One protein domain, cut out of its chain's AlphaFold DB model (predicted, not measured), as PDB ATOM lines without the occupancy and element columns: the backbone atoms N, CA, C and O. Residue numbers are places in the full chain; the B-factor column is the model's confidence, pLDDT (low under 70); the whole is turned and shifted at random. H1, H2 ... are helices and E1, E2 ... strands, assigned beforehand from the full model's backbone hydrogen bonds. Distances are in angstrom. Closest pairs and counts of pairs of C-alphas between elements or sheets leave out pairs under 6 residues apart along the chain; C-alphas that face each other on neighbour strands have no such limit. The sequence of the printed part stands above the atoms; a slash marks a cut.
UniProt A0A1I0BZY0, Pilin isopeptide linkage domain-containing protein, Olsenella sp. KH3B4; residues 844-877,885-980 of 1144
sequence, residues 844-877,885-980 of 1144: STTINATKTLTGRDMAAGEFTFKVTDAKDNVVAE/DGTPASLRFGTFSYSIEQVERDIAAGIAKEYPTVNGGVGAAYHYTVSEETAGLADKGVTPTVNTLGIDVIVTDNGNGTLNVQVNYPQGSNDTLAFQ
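Overview. This is residues 844 to 877 and 885 to 980 of the 1144 residues of the protein "Pilin isopeptide linkage domain-containing protein" of Olsenella sp. KH3B4 (UniProt A0A1I0BZY0). The domain is a long, narrow sandwich of two sheets, partly face to face, whose longer strands run lengthwise: a strongly twisted, branched sheet of E2, E3, E5, E6, E8 and E9 is one layer, and the smaller sheet of E4, E1 and E10 is the other. The short helix H1 packs on the larger sheet near one end, and E7 lies towards the opposite end, where it runs on into E8. The 130 printed residues hold one named helix and ten named strands, in the order E1, E2, E3, E4, H1, E5, E6, E7, E8, E9, E10, and the class is mostly strand. The small sheet has the order E4, E1, E10 and is mixed, while the neighbour pairs of the branched sheet are antiparallel. The whole is a rod, spanning 55 by 26 by 23 A, and is only just loose, close to compact, with a radius of gyration of the C-alphas of 17.0 A.

Along the chain. E1, residues 844 to 854, begins at C-alpha 844, (-7.227, -33.695, 16.639), and is 34.3 A long. E2 covers residues 864 to 868 and E3 residues 874 to 877. After the cut, E4, residues 889 to 899, runs 31.4 A to C-alpha 899 at (-3.438, -32.716, 8.675), and H1, residues 900 to 908, follows at once, 12.3 A long. E5 covers residues 912 to 914. E6, residues 923 to 932, is 29.8 A long. E7 covers residues 942 to 946, and E8, residues 948 to 957, is 30.4 A long. E9 covers residues 963 to 968, and is 16.0 A long. E10, residues 977 to 980, ends at C-alpha 980, (2.532, -44.070, 40.948).

Arrangement. In the branched sheet E6 has three neighbours: E2, beside residues 928 to 932, and E5, beside residues 923 to 926, lie on one side of it, and E8 lies on the other side. E6 and E8 are antiparallel at 159 degrees, with N 926 and O 953 2.8 A apart, within hydrogen-bond range. For E2 and E6 such a pair is N 866 and O 931, 2.9 A. The hairpin E5 and E6 has N 925 and O 913 at 2.8 A, the hairpin E2 and E3 has N 867 and O 876 at 2.8 A, and the hairpin E8 and E9 has N 954 and O 966 at 2.8 A. H1 is on this sheet at a height over the sheet of 8.3 A, and on the local plane it runs across the strands, at 72 degrees to E6. Its closest C-alphas to E5 are those of Asp 906 and Ala 912, 5.3 A. Every O i to N i+4 pair of H1 is within hydrogen-bond range. In the small sheet E1 is the inner strand: it is antiparallel to E4, with N 891 and O 849 at 2.9 A, and parallel to E10, with N 850 and O 977 at 2.7 A. Between the two sheets, the closest C-alphas of E1 and E9 are those of Ser 844 and Val 965, 6.0 A, and those of E3 and E4 are Ala 876 and Phe 893, 5.7 A. E1 and E8 are near each other, while E4 and E6 are apart. E7 pairs with no named strand; its closest C-alpha to E10 is that of Val 946, 4.9 A from that of Phe 979.

Size, cuts and confidence. The two C-alphas farthest apart are those of Asn 919 and Asp 939, 55.3 A. Residues 878 to 884 are cut out, and C-alphas 877 and 885 are 23.6 A apart across the cut. Of the links that are printed whole, none is long. The mean pLDDT of the printed part is 91.3, and residues 918 to 920 are under 70.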
ATOM      1  N   SER A 844      -7.983 -33.873  15.381       93.19
ATOM      2  CA  SER A 844      -7.227 -33.695  16.639       93.19
ATOM      3  C   SER A 844      -7.694 -34.584  17.802       93.19
ATOM      4  O   SER A 844      -8.861 -34.968  17.836       93.19
ATOM      5  N   THR A 845      -6.827 -34.838  18.793       94.00
ATOM      6  CA  THR A 845      -7.120 -35.634  20.005       94.00
ATOM      7  C   THR A 845      -6.334 -35.175  21.251       94.00
ATOM      8  O   THR A 845      -5.549 -34.231  21.183       94.00
ATOM      9  N   THR A 846      -6.521 -35.834  22.400       93.81
ATOM     10  CA  THR A 846      -5.822 -35.558  23.675       93.81
ATOM     11  C   THR A 846      -5.356 -36.845  24.363       93.81
ATOM     12  O   THR A 846      -6.074 -37.845  24.343       93.81
ATOM     13  N   ILE A 847      -4.203 -36.807  25.040       94.31
ATOM     14  CA  ILE A 847      -3.673 -37.934  25.833       94.31
ATOM     15  C   ILE A 847      -4.087 -37.789  27.304       94.31
ATOM     16  O   ILE A 847      -3.782 -36.779  27.943       94.31
ATOM     17  N   ASN A 848      -4.730 -38.820  27.851       93.31
ATOM     18  CA  ASN A 848      -5.158 -38.901  29.246       93.31
ATOM     19  C   ASN A 848      -4.098 -39.599  30.108       93.31
ATOM     20  O   ASN A 848      -3.667 -40.711  29.800       93.31
ATOM     21  N   ALA A 849      -3.721 -38.983  31.229       95.12
ATOM     22  CA  ALA A 849      -2.886 -39.622  32.240       95.12
ATOM     23  C   ALA A 849      -3.180 -39.090  33.650       95.12
ATOM     24  O   ALA A 849      -3.784 -38.029  33.825       95.12
ATOM     25  N   THR A 850      -2.725 -39.821  34.664       95.50
ATOM     26  CA  THR A 850      -2.900 -39.521  36.090       95.50
ATOM     27  C   THR A 850      -1.636 -39.830  36.885       95.50
ATOM     28  O   THR A 850      -0.888 -40.742  36.530       95.50
ATOM     29  N   LYS A 851      -1.417 -39.093  37.978       95.25
ATOM     30  CA  LYS A 851      -0.336 -39.324  38.941       95.25
ATOM     31  C   LYS A 851      -0.875 -39.510  40.359       95.25
ATOM     32  O   LYS A 851      -1.707 -38.719  40.794       95.25
ATOM     33  N   THR A 852      -0.342 -40.494  41.078       95.00
ATOM     34  CA  THR A 852      -0.584 -40.733  42.509       95.00
ATOM     35  C   THR A 852       0.739 -40.776  43.283       95.00
ATOM     36  O   THR A 852       1.709 -41.381  42.820       95.00
ATOM     37  N   LEU A 853       0.767 -40.183  44.478       94.69
ATOM     38  CA  LEU A 853       1.794 -40.389  45.508       94.69
ATOM     39  C   LEU A 853       1.138 -41.079  46.711       94.69
ATOM     40  O   LEU A 853      -0.034 -40.832  46.984       94.69
ATOM     41  N   THR A 854       1.873 -41.955  47.394       92.69
ATOM     42  CA  THR A 854       1.424 -42.646  48.612       92.69
ATOM     43  C   THR A 854       2.395 -42.408  49.764       92.69
ATOM     44  O   THR A 854       3.605 -42.414  49.551       92.69
ATOM     45  N   GLY A 855       1.884 -42.223  50.979       88.06
ATOM     46  CA  GLY A 855       2.663 -41.943  52.189       88.06
ATOM     47  C   GLY A 855       2.778 -40.456  52.546       88.06
ATOM     48  O   GLY A 855       3.272 -40.158  53.627       88.06
ATOM     49  N   ARG A 856       2.331 -39.537  51.673       91.44
ATOM     50  CA  ARG A 856       2.071 -38.112  51.973       91.44
ATOM     51  C   ARG A 856       1.331 -37.413  50.825       91.44
ATOM     52  O   ARG A 856       1.282 -37.918  49.703       91.44
ATOM     53  N   ASP A 857       0.831 -36.205  51.094       91.44
ATOM     54  CA  ASP A 857       0.335 -35.263  50.079       91.44
ATOM     55  C   ASP A 857       1.382 -34.996  48.972       91.44
ATOM     56  O   ASP A 857       2.583 -34.850  49.233       91.44
ATOM     57  N   MET A 858       0.900 -34.868  47.731       94.12
ATOM     58  CA  MET A 858       1.681 -34.493  46.547       94.12
ATOM     59  C   MET A 858       1.581 -32.988  46.288       94.12
ATOM     60  O   MET A 858       0.482 -32.440  46.157       94.12
ATOM     61  N   ALA A 859       2.721 -32.317  46.141       91.25
ATOM     62  CA  ALA A 859       2.786 -30.905  45.788       91.25
ATOM     63  C   ALA A 859       2.561 -30.665  44.280       91.25
ATOM     64  O   ALA A 859       2.797 -31.522  43.425       91.25
ATOM     65  N   ALA A 860       2.109 -29.454  43.938       91.38
ATOM     66  CA  ALA A 860       2.043 -29.024  42.543       91.38
ATOM     67  C   ALA A 860       3.460 -28.805  41.989       91.38
ATOM     68  O   ALA A 860       4.289 -28.179  42.648       91.38
ATOM     69  N   GLY A 861       3.721 -29.293  40.777       91.75
ATOM     70  CA  GLY A 861       5.033 -29.237  40.134       91.75
ATOM     71  C   GLY A 861       6.035 -30.292  40.619       91.75
ATOM     72  O   GLY A 861       7.183 -30.250  40.191       91.75
ATOM     73  N   GLU A 862       5.644 -31.212  41.510       93.25
ATOM     74  CA  GLU A 862       6.577 -32.144  42.165       93.25
ATOM     75  C   GLU A 862       7.180 -33.187  41.208       93.25
ATOM     76  O   GLU A 862       8.369 -33.493  41.307       93.25
ATOM     77  N   PHE A 863       6.384 -33.693  40.261       95.75
ATOM     78  CA  PHE A 863       6.799 -34.678  39.259       95.75
ATOM     79  C   PHE A 863       6.604 -34.118  37.846       95.75
ATOM     80  O   PHE A 863       5.619 -33.427  37.582       95.75
ATOM     81  N   THR A 864       7.525 -34.421  36.929       96.50
ATOM     82  CA  THR A 864       7.505 -33.939  35.533       96.50
ATOM     83  C   THR A 864       7.336 -35.110  34.573       96.50
ATOM     84  O   THR A 864       7.959 -36.149  34.771       96.50
ATOM     85  N   PHE A 865       6.512 -34.942  33.536       97.25
ATOM     86  CA  PHE A 865       6.162 -35.986  32.574       97.25
ATOM     87  C   PHE A 865       6.347 -35.508  31.139       97.25
ATOM     88  O   PHE A 865       5.901 -34.415  30.795       97.25
ATOM     89  N   LYS A 866       6.925 -36.356  30.290       96.75
ATOM     90  CA  LYS A 866       7.197 -36.085  28.872       96.75
ATOM     91  C   LYS A 866       6.514 -37.125  27.994       96.75
ATOM     92  O   LYS A 866       6.562 -38.313  28.304       96.75
ATOM     93  N   VAL A 867       5.915 -36.675  26.897       96.88
ATOM     94  CA  VAL A 867       5.472 -37.509  25.774       96.88
ATOM     95  C   VAL A 867       6.547 -37.417  24.699       96.88
ATOM     96  O   VAL A 867       6.837 -36.312  24.237       96.88
ATOM     97  N   THR A 868       7.123 -38.545  24.291       95.94
ATOM     98  CA  THR A 868       8.045 -38.634  23.156       95.94
ATOM     99  C   THR A 868       7.441 -39.403  21.987       95.94
ATOM    100  O   THR A 868       6.614 -40.290  22.192       95.94
ATOM    101  N   ASP A 869       7.829 -39.050  20.761       95.00
ATOM    102  CA  ASP A 869       7.484 -39.790  19.541       95.00
ATOM    103  C   ASP A 869       8.376 -41.031  19.320       95.00
ATOM    104  O   ASP A 869       9.272 -41.340  20.109       95.00
ATOM    105  N   ALA A 870       8.165 -41.739  18.206       92.06
ATOM    106  CA  ALA A 870       8.956 -42.906  17.805       92.06
ATOM    107  C   ALA A 870      10.428 -42.600  17.422       92.06
ATOM    108  O   ALA A 870      11.145 -43.502  16.977       92.06
ATOM    109  N   LYS A 871      10.874 -41.343  17.547       92.62
ATOM    110  CA  LYS A 871      12.256 -40.867  17.370       92.62
ATOM    111  C   LYS A 871      12.839 -40.279  18.665       92.62
ATOM    112  O   LYS A 871      13.892 -39.649  18.610       92.62
ATOM    113  N   ASP A 872      12.161 -40.471  19.796       91.06
ATOM    114  CA  ASP A 872      12.485 -39.902  21.108       91.06
ATOM    115  C   ASP A 872      12.415 -38.357  21.181       91.06
ATOM    116  O   ASP A 872      12.882 -37.755  22.152       91.06
ATOM    117  N   ASN A 873      11.779 -37.682  20.210       92.38
ATOM    118  CA  ASN A 873      11.544 -36.237  20.288       92.38
ATOM    119  C   ASN A 873      10.441 -35.944  21.311       92.38
ATOM    120  O   ASN A 873       9.355 -36.516  21.220       92.38
ATOM    121  N   VAL A 874      10.666 -35.006  22.235       94.38
ATOM    122  CA  VAL A 874       9.625 -34.553  23.175       94.38
ATOM    123  C   VAL A 874       8.568 -33.738  22.423       94.38
ATOM    124  O   VAL A 874       8.848 -32.639  21.949       94.38
ATOM    125  N   VAL A 875       7.348 -34.273  22.338       93.44
ATOM    126  CA  VAL A 875       6.193 -33.648  21.664       93.44
ATOM    127  C   VAL A 875       5.219 -32.972  22.636       93.44
ATOM    128  O   VAL A 875       4.459 -32.099  22.224       93.44
ATOM    129  N   ALA A 876       5.252 -33.331  23.923       95.38
ATOM    130  CA  ALA A 876       4.559 -32.611  24.993       95.38
ATOM    131  C   ALA A 876       5.243 -32.834  26.351       95.38
ATOM    132  O   ALA A 876       5.833 -33.885  26.590       95.38
ATOM    133  N   GLU A 877       5.113 -31.875  27.267       95.81
ATOM    134  CA  GLU A 877       5.620 -31.962  28.641       95.81
ATOM    135  C   GLU A 877       4.606 -31.342  29.615       95.81
ATOM    136  O   GLU A 877       3.879 -30.411  29.263       95.81
ATOM    137  N   ASP A 885      -2.759 -37.418  49.785       92.38
ATOM    138  CA  ASP A 885      -2.195 -38.773  49.873       92.38
ATOM    139  C   ASP A 885      -3.110 -39.835  49.221       92.38
ATOM    140  O   ASP A 885      -4.339 -39.815  49.361       92.38
ATOM    141  N   GLY A 886      -2.518 -40.725  48.421       90.19
ATOM    142  CA  GLY A 886      -3.200 -41.793  47.687       90.19
ATOM    143  C   GLY A 886      -4.167 -41.350  46.578       90.19
ATOM    144  O   GLY A 886      -4.750 -42.210  45.915       90.19
ATOM    145  N   THR A 887      -4.350 -40.047  46.333       94.25
ATOM    146  CA  THR A 887      -5.364 -39.534  45.395       94.25
ATOM    147  C   THR A 887      -4.805 -39.376  43.969       94.25
ATOM    148  O   THR A 887      -3.864 -38.604  43.777       94.25
ATOM    149  N   PRO A 888      -5.387 -40.029  42.938       92.44
ATOM    150  CA  PRO A 888      -4.966 -39.842  41.550       92.44
ATOM    151  C   PRO A 888      -5.315 -38.449  41.016       92.44
ATOM    152  O   PRO A 888      -6.444 -37.980  41.164       92.44
ATOM    153  N   ALA A 889      -4.368 -37.815  40.327       93.81
ATOM    154  CA  ALA A 889      -4.504 -36.450  39.829       93.81
ATOM    155  C   ALA A 889      -4.192 -36.356  38.327       93.81
ATOM    156  O   ALA A 889      -3.155 -36.841  37.877       93.81
ATOM    157  N   SER A 890      -5.085 -35.750  37.540       93.75
ATOM    158  CA  SER A 890      -4.978 -35.725  36.073       93.75
ATOM    159  C   SER A 890      -3.835 -34.846  35.558       93.75
ATOM    160  O   SER A 890      -3.728 -33.673  35.917       93.75
ATOM    161  N   LEU A 891      -3.046 -35.399  34.641       95.81
ATOM    162  CA  LEU A 891      -2.004 -34.709  33.882       95.81
ATOM    163  C   LEU A 891      -2.599 -34.085  32.607       95.81
ATOM    164  O   LEU A 891      -3.603 -34.568  32.083       95.81
ATOM    165  N   ARG A 892      -2.004 -32.994  32.108       93.25
ATOM    166  CA  ARG A 892      -2.517 -32.245  30.944       93.25
ATOM    167  C   ARG A 892      -1.403 -31.965  29.937       93.25
ATOM    168  O   ARG A 892      -0.603 -31.062  30.157       93.25
ATOM    169  N   PHE A 893      -1.393 -32.710  28.833       93.69
ATOM    170  CA  PHE A 893      -0.400 -32.586  27.753       93.69
ATOM    171  C   PHE A 893      -0.819 -31.655  26.600       93.69
ATOM    172  O   PHE A 893      -0.010 -31.361  25.730       93.69
ATOM    173  N   GLY A 894      -2.068 -31.178  26.589       90.38
ATOM    174  CA  GLY A 894      -2.621 -30.381  25.488       90.38
ATOM    175  C   GLY A 894      -3.290 -31.230  24.401       90.38
ATOM    176  O   GLY A 894      -3.649 -32.386  24.634       90.38
ATOM    177  N   THR A 895      -3.493 -30.619  23.232       92.44
ATOM    178  CA  THR A 895      -4.178 -31.215  22.074       92.44
ATOM    179  C   THR A 895      -3.173 -31.536  20.973       92.44
ATOM    180  O   THR A 895      -2.375 -30.683  20.596       92.44
ATOM    181  N   PHE A 896      -3.263 -32.745  20.429       93.56
ATOM    182  CA  PHE A 896      -2.476 -33.233  19.303       93.56
ATOM    183  C   PHE A 896      -3.308 -33.080  18.029       93.56
ATOM    184  O   PHE A 896      -4.414 -33.615  17.962       93.56
ATOM    185  N   SER A 897      -2.801 -32.342  17.041       92.94
ATOM    186  CA  SER A 897      -3.520 -32.013  15.802       92.94
ATOM    187  C   SER A 897      -2.779 -32.539  14.578       92.94
ATOM    188  O   SER A 897      -1.555 -32.470  14.515       92.94
ATOM    189  N   TYR A 898      -3.536 -33.007  13.589       93.94
ATOM    190  CA  TYR A 898      -3.032 -33.651  12.381       93.94
ATOM    191  C   TYR A 898      -3.699 -33.060  11.132       93.94
ATOM    192  O   TYR A 898      -4.882 -32.707  11.148       93.94
ATOM    193  N   SER A 899      -2.951 -32.995  10.032       93.00
ATOM    194  CA  SER A 899      -3.438 -32.716   8.675       93.00
ATOM    195  C   SER A 899      -2.861 -33.747   7.705       93.00
ATOM    196  O   SER A 899      -1.859 -34.378   8.036       93.00
ATOM    197  N   ILE A 900      -3.460 -33.914   6.520       89.19
ATOM    198  CA  ILE A 900      -2.962 -34.864   5.502       89.19
ATOM    199  C   ILE A 900      -1.470 -34.652   5.230       89.19
ATOM    200  O   ILE A 900      -0.687 -35.571   5.444       89.19
ATOM    201  N   GLU A 901      -1.064 -33.425   4.892       89.50
ATOM    202  CA  GLU A 901       0.344 -33.128   4.616       89.50
ATOM    203  C   GLU A 901       1.268 -33.437   5.804       89.50
ATOM    204  O   GLU A 901       2.405 -33.860   5.619       89.50
ATOM    205  N   GLN A 902       0.814 -33.178   7.038       91.06
ATOM    206  CA  GLN A 902       1.616 -33.456   8.227       91.06
ATOM    207  C   GLN A 902       1.787 -34.963   8.414       91.06
ATOM    208  O   GLN A 902       2.894 -35.419   8.675       91.06
ATOM    209  N   VAL A 903       0.720 -35.734   8.201       91.44
ATOM    210  CA  VAL A 903       0.753 -37.194   8.283       91.44
ATOM    211  C   VAL A 903       1.652 -37.792   7.198       91.44
ATOM    212  O   VAL A 903       2.459 -38.665   7.503       91.44
ATOM    213  N   GLU A 904       1.584 -37.302   5.960       89.12
ATOM    214  CA  GLU A 904       2.478 -37.730   4.874       89.12
ATOM    215  C   GLU A 904       3.949 -37.418   5.194       89.12
ATOM    216  O   GLU A 904       4.816 -38.282   5.029       89.12
ATOM    217  N   ARG A 905       4.236 -36.219   5.727       90.94
ATOM    218  CA  ARG A 905       5.577 -35.843   6.209       90.94
ATOM    219  C   ARG A 905       6.055 -36.749   7.345       90.94
ATOM    220  O   ARG A 905       7.209 -37.172   7.322       90.94
ATOM    221  N   ASP A 906       5.194 -37.078   8.304       94.06
ATOM    222  CA  ASP A 906       5.559 -37.878   9.476       94.06
ATOM    223  C   ASP A 906       5.733 -39.370   9.147       94.06
ATOM    224  O   ASP A 906       6.610 -40.017   9.727       94.06
ATOM    225  N   ILE A 907       4.991 -39.907   8.168       91.06
ATOM    226  CA  ILE A 907       5.273 -41.223   7.567       91.06
ATOM    227  C   ILE A 907       6.646 -41.193   6.879       91.06
ATOM    228  O   ILE A 907       7.483 -42.058   7.140       91.06
ATOM    229  N   ALA A 908       6.919 -40.184   6.042       90.00
ATOM    230  CA  ALA A 908       8.189 -40.066   5.319       90.00
ATOM    231  C   ALA A 908       9.405 -39.873   6.253       90.00
ATOM    232  O   ALA A 908      10.482 -40.408   5.991       90.00
ATOM    233  N   ALA A 909       9.233 -39.162   7.371       89.25
ATOM    234  CA  ALA A 909      10.236 -39.021   8.430       89.25
ATOM    235  C   ALA A 909      10.367 -40.278   9.322       89.25
ATOM    236  O   ALA A 909      11.309 -40.404  10.114       89.25
ATOM    237  N   GLY A 910       9.427 -41.222   9.219       89.88
ATOM    238  CA  GLY A 910       9.325 -42.397  10.085       89.88
ATOM    239  C   GLY A 910       9.038 -42.052  11.550       89.88
ATOM    240  O   GLY A 910       9.502 -42.778  12.434       89.88
ATOM    241  N   ILE A 911       8.359 -40.926  11.790       94.38
ATOM    242  CA  ILE A 911       7.755 -40.520  13.071       94.38
ATOM    243  C   ILE A 911       6.440 -41.290  13.266       94.38
ATOM    244  O   ILE A 911       6.151 -41.775  14.360       94.38
ATOM    245  N   ALA A 912       5.691 -41.474  12.177       94.88
ATOM    246  CA  ALA A 912       4.531 -42.349  12.089       94.88
ATOM    247  C   ALA A 912       4.810 -43.537  11.150       94.88
ATOM    248  O   ALA A 912       5.767 -43.533  10.373       94.88
ATOM    249  N   LYS A 913       3.959 -44.562  11.204       92.44
ATOM    250  CA  LYS A 913       3.916 -45.659  10.225       92.44
ATOM    251  C   LYS A 913       2.628 -45.574   9.424       92.44
ATOM    252  O   LYS A 913       1.600 -45.232   9.992       92.44
ATOM    253  N   GLU A 914       2.672 -45.919   8.144       91.12
ATOM    254  CA  GLU A 914       1.477 -46.007   7.299       91.12
ATOM    255  C   GLU A 914       0.431 -46.963   7.906       91.12
ATOM    256  O   GLU A 914       0.772 -48.029   8.429       91.12
ATOM    257  N   TYR A 915      -0.842 -46.570   7.853       87.69
ATOM    258  CA  TYR A 915      -1.975 -47.347   8.351       87.69
ATOM    259  C   TYR A 915      -3.037 -47.475   7.249       87.69
ATOM    260  O   TYR A 915      -3.429 -46.458   6.673       87.69
ATOM    261  N   PRO A 916      -3.523 -48.691   6.939       84.06
ATOM    262  CA  PRO A 916      -4.413 -48.908   5.805       84.06
ATOM    263  C   PRO A 916      -5.761 -48.200   5.988       84.06
ATOM    264  O   PRO A 916      -6.398 -48.308   7.037       84.06
ATOM    265  N   THR A 917      -6.231 -47.529   4.934       78.56
ATOM    266  CA  THR A 917      -7.571 -46.927   4.872       78.56
ATOM    267  C   THR A 917      -8.444 -47.643   3.842       78.56
ATOM    268  O   THR A 917      -7.954 -48.328   2.945       78.56
ATOM    269  N   VAL A 918      -9.766 -47.497   3.970       66.81
ATOM    270  CA  VAL A 918     -10.750 -48.114   3.058       66.81
ATOM    271  C   VAL A 918     -11.127 -47.233   1.860       66.81
ATOM    272  O   VAL A 918     -11.735 -47.731   0.920       66.81
ATOM    273  N   ASN A 919     -10.750 -45.948   1.877       67.94
ATOM    274  CA  ASN A 919     -11.214 -44.917   0.932       67.94
ATOM    275  C   ASN A 919     -10.069 -44.279   0.114       67.94
ATOM    276  O   ASN A 919     -10.182 -43.113  -0.274       67.94
ATOM    277  N   GLY A 920      -8.934 -44.976  -0.036       65.81
ATOM    278  CA  GLY A 920      -7.749 -44.489  -0.766       65.81
ATOM    279  C   GLY A 920      -7.089 -43.224  -0.192       65.81
ATOM    280  O   GLY A 920      -6.241 -42.629  -0.849       65.81
ATOM    281  N   GLY A 921      -7.494 -42.791   1.004       74.88
ATOM    282  CA  GLY A 921      -6.959 -41.615   1.690       74.88
ATOM    283  C   GLY A 921      -5.793 -41.960   2.614       74.88
ATOM    284  O   GLY A 921      -5.548 -43.129   2.921       74.88
ATOM    285  N   VAL A 922      -5.094 -40.937   3.098       82.19
ATOM    286  CA  VAL A 922      -3.929 -41.105   3.978       82.19
ATOM    287  C   VAL A 922      -4.336 -41.661   5.349       82.19
ATOM    288  O   VAL A 922      -5.330 -41.234   5.945       82.19
ATOM    289  N   GLY A 923      -3.541 -42.600   5.867       88.94
ATOM    290  CA  GLY A 923      -3.673 -43.132   7.220       88.94
ATOM    291  C   GLY A 923      -2.317 -43.410   7.867       88.94
ATOM    292  O   GLY A 923      -1.372 -43.818   7.190       88.94
ATOM    293  N   ALA A 924      -2.214 -43.193   9.180       93.31
ATOM    294  CA  ALA A 924      -0.993 -43.421   9.948       93.31
ATOM    295  C   ALA A 924      -1.233 -43.879  11.392       93.31
ATOM    296  O   ALA A 924      -2.260 -43.581  11.997       93.31
ATOM    297  N   ALA A 925      -0.233 -44.548  11.959       94.69
ATOM    298  CA  ALA A 925      -0.116 -44.904  13.364       94.69
ATOM    299  C   ALA A 925       1.130 -44.237  13.975       94.69
ATOM    300  O   ALA A 925       2.255 -44.482  13.531       94.69
ATOM    301  N   TYR A 926       0.926 -43.413  15.000       96.12
ATOM    302  CA  TYR A 926       1.972 -42.776  15.801       96.12
ATOM    303  C   TYR A 926       2.166 -43.575  17.084       96.12
ATOM    304  O   TYR A 926       1.193 -43.813  17.793       96.12
ATOM    305  N   HIS A 927       3.402 -43.945  17.409       95.25
ATOM    306  CA  HIS A 927       3.723 -44.535  18.707       95.25
ATOM    307  C   HIS A 927       4.280 -43.442  19.621       95.25
ATOM    308  O   HIS A 927       5.267 -42.798  19.257       95.25
ATOM    309  N   TYR A 928       3.665 -43.238  20.786       96.19
ATOM    310  CA  TYR A 928       4.132 -42.275  21.783       96.19
ATOM    311  C   TYR A 928       4.507 -42.969  23.092       96.19
ATOM    312  O   TYR A 928       3.757 -43.810  23.590       96.19
ATOM    313  N   THR A 929       5.625 -42.563  23.694       96.06
ATOM    314  CA  THR A 929       6.025 -42.985  25.046       96.06
ATOM    315  C   THR A 929       5.792 -41.844  26.027       96.06
ATOM    316  O   THR A 929       6.306 -40.747  25.842       96.06
ATOM    317  N   VAL A 930       5.031 -42.090  27.090       96.56
ATOM    318  CA  VAL A 930       4.806 -41.139  28.183       96.56
ATOM    319  C   VAL A 930       5.626 -41.581  29.389       96.56
ATOM    320  O   VAL A 930       5.445 -42.690  29.892       96.56
ATOM    321  N   SER A 931       6.529 -40.728  29.860       95.62
ATOM    322  CA  SER A 931       7.488 -41.044  30.925       95.62
ATOM    323  C   SER A 931       7.536 -39.965  32.002       95.62
ATOM    324  O   SER A 931       7.232 -38.807  31.736       95.62
ATOM    325  N   GLU A 932       7.905 -40.356  33.220       96.56
ATOM    326  CA  GLU A 932       8.139 -39.495  34.380       96.56
ATOM    327  C   GLU A 932       9.641 -39.331  34.631       96.56
ATOM    328  O   GLU A 932      10.395 -40.305  34.580       96.56
ATOM    329  N   GLU A 933      10.063 -38.109  34.951       93.69
ATOM    330  CA  GLU A 933      11.428 -37.811  35.381       93.69
ATOM    331  C   GLU A 933      11.671 -38.329  36.808       93.69
ATOM    332  O   GLU A 933      10.989 -37.923  37.750       93.69
ATOM    333  N   THR A 934      12.645 -39.227  36.973       92.56
ATOM    334  CA  THR A 934      12.912 -39.926  38.246       92.56
ATOM    335  C   THR A 934      14.208 -39.497  38.933       92.56
ATOM    336  O   THR A 934      14.465 -39.907  40.070       92.56
ATOM    337  N   ALA A 935      15.026 -38.659  38.287       88.81
ATOM    338  CA  ALA A 935      16.273 -38.164  38.862       88.81
ATOM    339  C   ALA A 935      16.037 -37.379  40.172       88.81
ATOM    340  O   ALA A 935      15.233 -36.450  40.229       88.81
ATOM    341  N   GLY A 936      16.758 -37.745  41.240       85.12
ATOM    342  CA  GLY A 936      16.704 -37.057  42.539       85.12
ATOM    343  C   GLY A 936      15.427 -37.280  43.365       85.12
ATOM    344  O   GLY A 936      15.228 -36.581  44.357       85.12
ATOM    345  N   LEU A 937      14.552 -38.225  42.993       90.81
ATOM    346  CA  LEU A 937      13.384 -38.579  43.819       90.81
ATOM    347  C   LEU A 937      13.775 -39.366  45.081       90.81
ATOM    348  O   LEU A 937      13.221 -39.121  46.154       90.81
ATOM    349  N   ALA A 938      14.770 -40.253  44.970       85.81
ATOM    350  CA  ALA A 938      15.240 -41.083  46.081       85.81
ATOM    351  C   ALA A 938      15.787 -40.250  47.256       85.81
ATOM    352  O   ALA A 938      15.512 -40.574  48.408       85.81
ATOM    353  N   ASP A 939      16.469 -39.136  46.967       85.62
ATOM    354  CA  ASP A 939      17.023 -38.206  47.966       85.62
ATOM    355  C   ASP A 939      15.941 -37.425  48.746       85.62
ATOM    356  O   ASP A 939      16.254 -36.688  49.676       85.62
ATOM    357  N   LYS A 940      14.666 -37.565  48.352       87.06
ATOM    358  CA  LYS A 940      13.482 -36.973  49.002       87.06
ATOM    359  C   LYS A 940      12.582 -38.037  49.648       87.06
ATOM    360  O   LYS A 940      11.386 -37.805  49.825       87.06
ATOM    361  N   GLY A 941      13.106 -39.248  49.852       86.56
ATOM    362  CA  GLY A 941      12.345 -40.402  50.334       86.56
ATOM    363  C   GLY A 941      11.335 -40.973  49.328       86.56
ATOM    364  O   GLY A 941      10.562 -41.855  49.700       86.56
ATOM    365  N   VAL A 942      11.309 -40.508  48.068       92.38
ATOM    366  CA  VAL A 942      10.296 -40.895  47.069       92.38
ATOM    367  C   VAL A 942      10.806 -41.988  46.126       92.38
ATOM    368  O   VAL A 942      11.776 -41.808  45.392       92.38
ATOM    369  N   THR A 943      10.096 -43.117  46.078       91.88
ATOM    370  CA  THR A 943      10.346 -44.227  45.144       91.88
ATOM    371  C   THR A 943       9.275 -44.266  44.048       91.88
ATOM    372  O   THR A 943       8.091 -44.377  44.384       91.88
ATOM    373  N   PRO A 944       9.640 -44.209  42.753       91.44
ATOM    374  CA  PRO A 944       8.693 -44.380  41.658       91.44
ATOM    375  C   PRO A 944       8.405 -45.853  41.348       91.44
ATOM    376  O   PRO A 944       9.315 -46.666  41.196       91.44
ATOM    377  N   THR A 945       7.118 -46.182  41.228       91.38
ATOM    378  CA  THR A 945       6.595 -47.546  41.020       91.38
ATOM    379  C   THR A 945       6.125 -47.772  39.581       91.38
ATOM    380  O   THR A 945       6.265 -48.871  39.050       91.38
ATOM    381  N   VAL A 946       5.574 -46.737  38.936       91.38
ATOM    382  CA  VAL A 946       5.218 -46.737  37.505       91.38
ATOM    383  C   VAL A 946       5.603 -45.383  36.921       91.38
ATOM    384  O   VAL A 946       4.991 -44.379  37.283       91.38
ATOM    385  N   ASN A 947       6.613 -45.376  36.043       91.31
ATOM    386  CA  ASN A 947       7.259 -44.169  35.515       91.31
ATOM    387  C   ASN A 947       7.392 -44.126  33.974       91.31
ATOM    388  O   ASN A 947       7.938 -43.159  33.453       91.31
ATOM    389  N   THR A 948       6.935 -45.137  33.223       93.62
ATOM    390  CA  THR A 948       6.919 -45.106  31.745       93.62
ATOM    391  C   THR A 948       5.841 -46.022  31.157       93.62
ATOM    392  O   THR A 948       5.657 -47.142  31.636       93.62
ATOM    393  N   LEU A 949       5.097 -45.535  30.157       94.50
ATOM    394  CA  LEU A 949       3.959 -46.202  29.508       94.50
ATOM    395  C   LEU A 949       3.841 -45.759  28.035       94.50
ATOM    396  O   LEU A 949       3.988 -44.577  27.742       94.50
ATOM    397  N   GLY A 950       3.535 -46.676  27.111       93.31
ATOM    398  CA  GLY A 950       3.346 -46.372  25.680       93.31
ATOM    399  C   GLY A 950       1.876 -46.328  25.240       93.31
ATOM    400  O   GLY A 950       1.032 -46.974  25.861       93.31
ATOM    401  N   ILE A 951       1.575 -45.602  24.160       95.56
ATOM    402  CA  ILE A 951       0.268 -45.557  23.475       95.56
ATOM    403  C   ILE A 951       0.455 -45.533  21.951       95.56
ATOM    404  O   ILE A 951       1.486 -45.071  21.461       95.56
ATOM    405  N   ASP A 952      -0.574 -45.943  21.205       94.44
ATOM    406  CA  ASP A 952      -0.643 -45.755  19.750       94.44
ATOM    407  C   ASP A 952      -1.769 -44.774  19.388       94.44
ATOM    408  O   ASP A 952      -2.888 -44.910  19.881       94.44
ATOM    409  N   VAL A 953      -1.517 -43.808  18.502       95.94
ATOM    410  CA  VAL A 953      -2.535 -42.888  17.964       95.94
ATOM    411  C   VAL A 953      -2.727 -43.152  16.476       95.94
ATOM    412  O   VAL A 953      -1.800 -43.001  15.685       95.94
ATOM    413  N   ILE A 954      -3.938 -43.555  16.097       94.56
ATOM    414  CA  ILE A 954      -4.321 -43.889  14.723       94.56
ATOM    415  C   ILE A 954      -5.037 -42.697  14.092       94.56
ATOM    416  O   ILE A 954      -6.026 -42.204  14.635       94.56
ATOM    417  N   VAL A 955      -4.553 -42.253  12.936       94.62
ATOM    418  CA  VAL A 955      -5.084 -41.134  12.151       94.62
ATOM    419  C   VAL A 955      -5.529 -41.658  10.787       94.62
ATOM    420  O   VAL A 955      -4.735 -42.307  10.114       94.62
ATOM    421  N   THR A 956      -6.761 -41.385  10.352       92.19
ATOM    422  CA  THR A 956      -7.277 -41.830   9.037       92.19
ATOM    423  C   THR A 956      -8.160 -40.778   8.367       92.19
ATOM    424  O   THR A 956      -9.058 -40.235   9.012       92.19
ATOM    425  N   ASP A 957      -7.962 -40.531   7.071       90.69
ATOM    426  CA  ASP A 957      -8.811 -39.644   6.261       90.69
ATOM    427  C   ASP A 957     -10.215 -40.221   6.009       90.69
ATOM    428  O   ASP A 957     -10.375 -41.332   5.500       90.69
ATOM    429  N   ASN A 958     -11.243 -39.429   6.330       87.56
ATOM    430  CA  ASN A 958     -12.648 -39.792   6.150       87.56
ATOM    431  C   ASN A 958     -13.169 -39.531   4.720       87.56
ATOM    432  O   ASN A 958     -14.271 -39.968   4.395       87.56
ATOM    433  N   GLY A 959     -12.419 -38.821   3.865       84.56
ATOM    434  CA  GLY A 959     -12.830 -38.494   2.489       84.56
ATOM    435  C   GLY A 959     -13.835 -37.339   2.366       84.56
ATOM    436  O   GLY A 959     -14.431 -37.153   1.309       84.56
ATOM    437  N   ASN A 960     -14.042 -36.576   3.443       86.06
ATOM    438  CA  ASN A 960     -14.984 -35.452   3.532       86.06
ATOM    439  C   ASN A 960     -14.339 -34.155   4.071       86.06
ATOM    440  O   ASN A 960     -15.040 -33.278   4.576       86.06
ATOM    441  N   GLY A 961     -13.007 -34.061   4.037       86.50
ATOM    442  CA  GLY A 961     -12.240 -32.958   4.620       86.50
ATOM    443  C   GLY A 961     -11.936 -33.086   6.121       86.50
ATOM    444  O   GLY A 961     -11.450 -32.133   6.729       86.50
ATOM    445  N   THR A 962     -12.180 -34.246   6.744       90.44
ATOM    446  CA  THR A 962     -11.845 -34.501   8.161       90.44
ATOM    447  C   THR A 962     -10.988 -35.755   8.352       90.44
ATOM    448  O   THR A 962     -11.115 -36.724   7.604       90.44
ATOM    449  N   LEU A 963     -10.132 -35.748   9.378       92.44
ATOM    450  CA  LEU A 963      -9.388 -36.920   9.844       92.44
ATOM    451  C   LEU A 963     -10.024 -37.466  11.128       92.44
ATOM    452  O   LEU A 963     -10.270 -36.718  12.075       92.44
ATOM    453  N   ASN A 964     -10.237 -38.776  11.184       92.50
ATOM    454  CA  ASN A 964     -10.491 -39.492  12.432       92.50
ATOM    455  C   ASN A 964      -9.164 -39.684  13.191       92.50
ATOM    456  O   ASN A 964      -8.166 -40.042  12.570       92.50
ATOM    457  N   VAL A 965      -9.149 -39.445  14.508       95.38
ATOM    458  CA  VAL A 965      -7.940 -39.492  15.354       95.38
ATOM    459  C   VAL A 965      -8.238 -40.246  16.656       95.38
ATOM    460  O   VAL A 965      -8.825 -39.697  17.590       95.38
ATOM    461  N   GLN A 966      -7.826 -41.509  16.725       94.12
ATOM    462  CA  GLN A 966      -8.126 -42.441  17.816       94.12
ATOM    463  C   GLN A 966      -6.880 -42.738  18.660       94.12
ATOM    464  O   GLN A 966      -5.853 -43.131  18.118       94.12
ATOM    465  N   VAL A 967      -6.981 -42.620  19.990       95.38
ATOM    466  CA  VAL A 967      -5.912 -43.008  20.932       95.38
ATOM    467  C   VAL A 967      -6.179 -44.414  21.475       95.38
ATOM    468  O   VAL A 967      -7.243 -44.664  22.037       95.38
ATOM    469  N   ASN A 968      -5.205 -45.311  21.346       93.81
ATOM    470  CA  ASN A 968      -5.233 -46.670  21.877       93.81
ATOM    471  C   ASN A 968      -4.333 -46.760  23.120       93.81
ATOM    472  O   ASN A 968      -3.107 -46.663  23.026       93.81
ATOM    473  N   TYR A 969      -4.951 -46.965  24.283       93.56
ATOM    474  CA  TYR A 969      -4.262 -47.130  25.567       93.56
ATOM    475  C   TYR A 969      -3.913 -48.607  25.844       93.56
ATOM    476  O   TYR A 969      -4.585 -49.502  25.320       93.56
ATOM    477  N   PRO A 970      -2.910 -48.907  26.697       88.69
ATOM    478  CA  PRO A 970      -2.578 -50.278  27.078       88.69
ATOM    479  C   PRO A 970      -3.765 -51.026  27.697       88.69
ATOM    480  O   PRO A 970      -4.589 -50.447  28.413       88.69
ATOM    481  N   GLN A 971      -3.834 -52.337  27.464       82.25
ATOM    482  CA  GLN A 971      -4.932 -53.177  27.943       82.25
ATOM    483  C   GLN A 971      -5.115 -53.076  29.469       82.25
ATOM    484  O   GLN A 971      -4.178 -53.293  30.231       82.25
ATOM    485  N   GLY A 972      -6.343 -52.780  29.910       78.62
ATOM    486  CA  GLY A 972      -6.690 -52.631  31.330       78.62
ATOM    487  C   GLY A 972      -6.547 -51.213  31.898       78.62
ATOM    488  O   GLY A 972      -6.860 -51.012  33.068       78.62
ATOM    489  N   SER A 973      -6.135 -50.229  31.091       83.19
ATOM    490  CA  SER A 973      -5.878 -48.852  31.559       83.19
ATOM    491  C   SER A 973      -7.115 -47.938  31.616       83.19
ATOM    492  O   SER A 973      -6.997 -46.796  32.039       83.19
ATOM    493  N   ASN A 974      -8.303 -48.400  31.196       84.50
ATOM    494  CA  ASN A 974      -9.551 -47.610  31.181       84.50
ATOM    495  C   ASN A 974      -9.385 -46.201  30.561       84.50
ATOM    496  O   ASN A 974      -9.767 -45.197  31.160       84.50
ATOM    497  N   ASP A 975      -8.771 -46.144  29.377       89.31
ATOM    498  CA  ASP A 975      -8.530 -44.931  28.582       89.31
ATOM    499  C   ASP A 975      -7.725 -43.812  29.279       89.31
ATOM    500  O   ASP A 975      -7.856 -42.632  28.940       89.31
ATOM    501  N   THR A 976      -6.872 -44.167  30.251       92.31
ATOM    502  CA  THR A 976      -5.949 -43.242  30.928       92.31
ATOM    503  C   THR A 976      -4.664 -43.930  31.396       92.31
ATOM    504  O   THR A 976      -4.679 -45.066  31.857       92.31
ATOM    505  N   LEU A 977      -3.521 -43.251  31.313       94.81
ATOM    506  CA  LEU A 977      -2.253 -43.752  31.862       94.81
ATOM    507  C   LEU A 977      -2.160 -43.476  33.377       94.81
ATOM    508  O   LEU A 977      -2.618 -42.434  33.847       94.81
ATOM    509  N   ALA A 978      -1.557 -44.375  34.162       93.50
ATOM    510  CA  ALA A 978      -1.522 -44.268  35.628       93.50
ATOM    511  C   ALA A 978      -0.101 -44.407  36.200       93.50
ATOM    512  O   ALA A 978       0.449 -45.505  36.275       93.50
ATOM    513  N   PHE A 979       0.467 -43.286  36.645       96.00
ATOM    514  CA  PHE A 979       1.797 -43.177  37.250       96.00
ATOM    515  C   PHE A 979       1.699 -43.183  38.785       96.00
ATOM    516  O   PHE A 979       0.780 -42.589  39.350       96.00
ATOM    517  N   GLN A 980       2.642 -43.821  39.493       94.81
ATOM    518  CA  GLN A 980       2.532 -44.070  40.948       94.81
ATOM    519  C   GLN A 980       3.883 -43.966  41.674       94.81
ATOM    520  O   GLN A 980       4.849 -44.541  41.182       94.81
TER     521      GLN A 980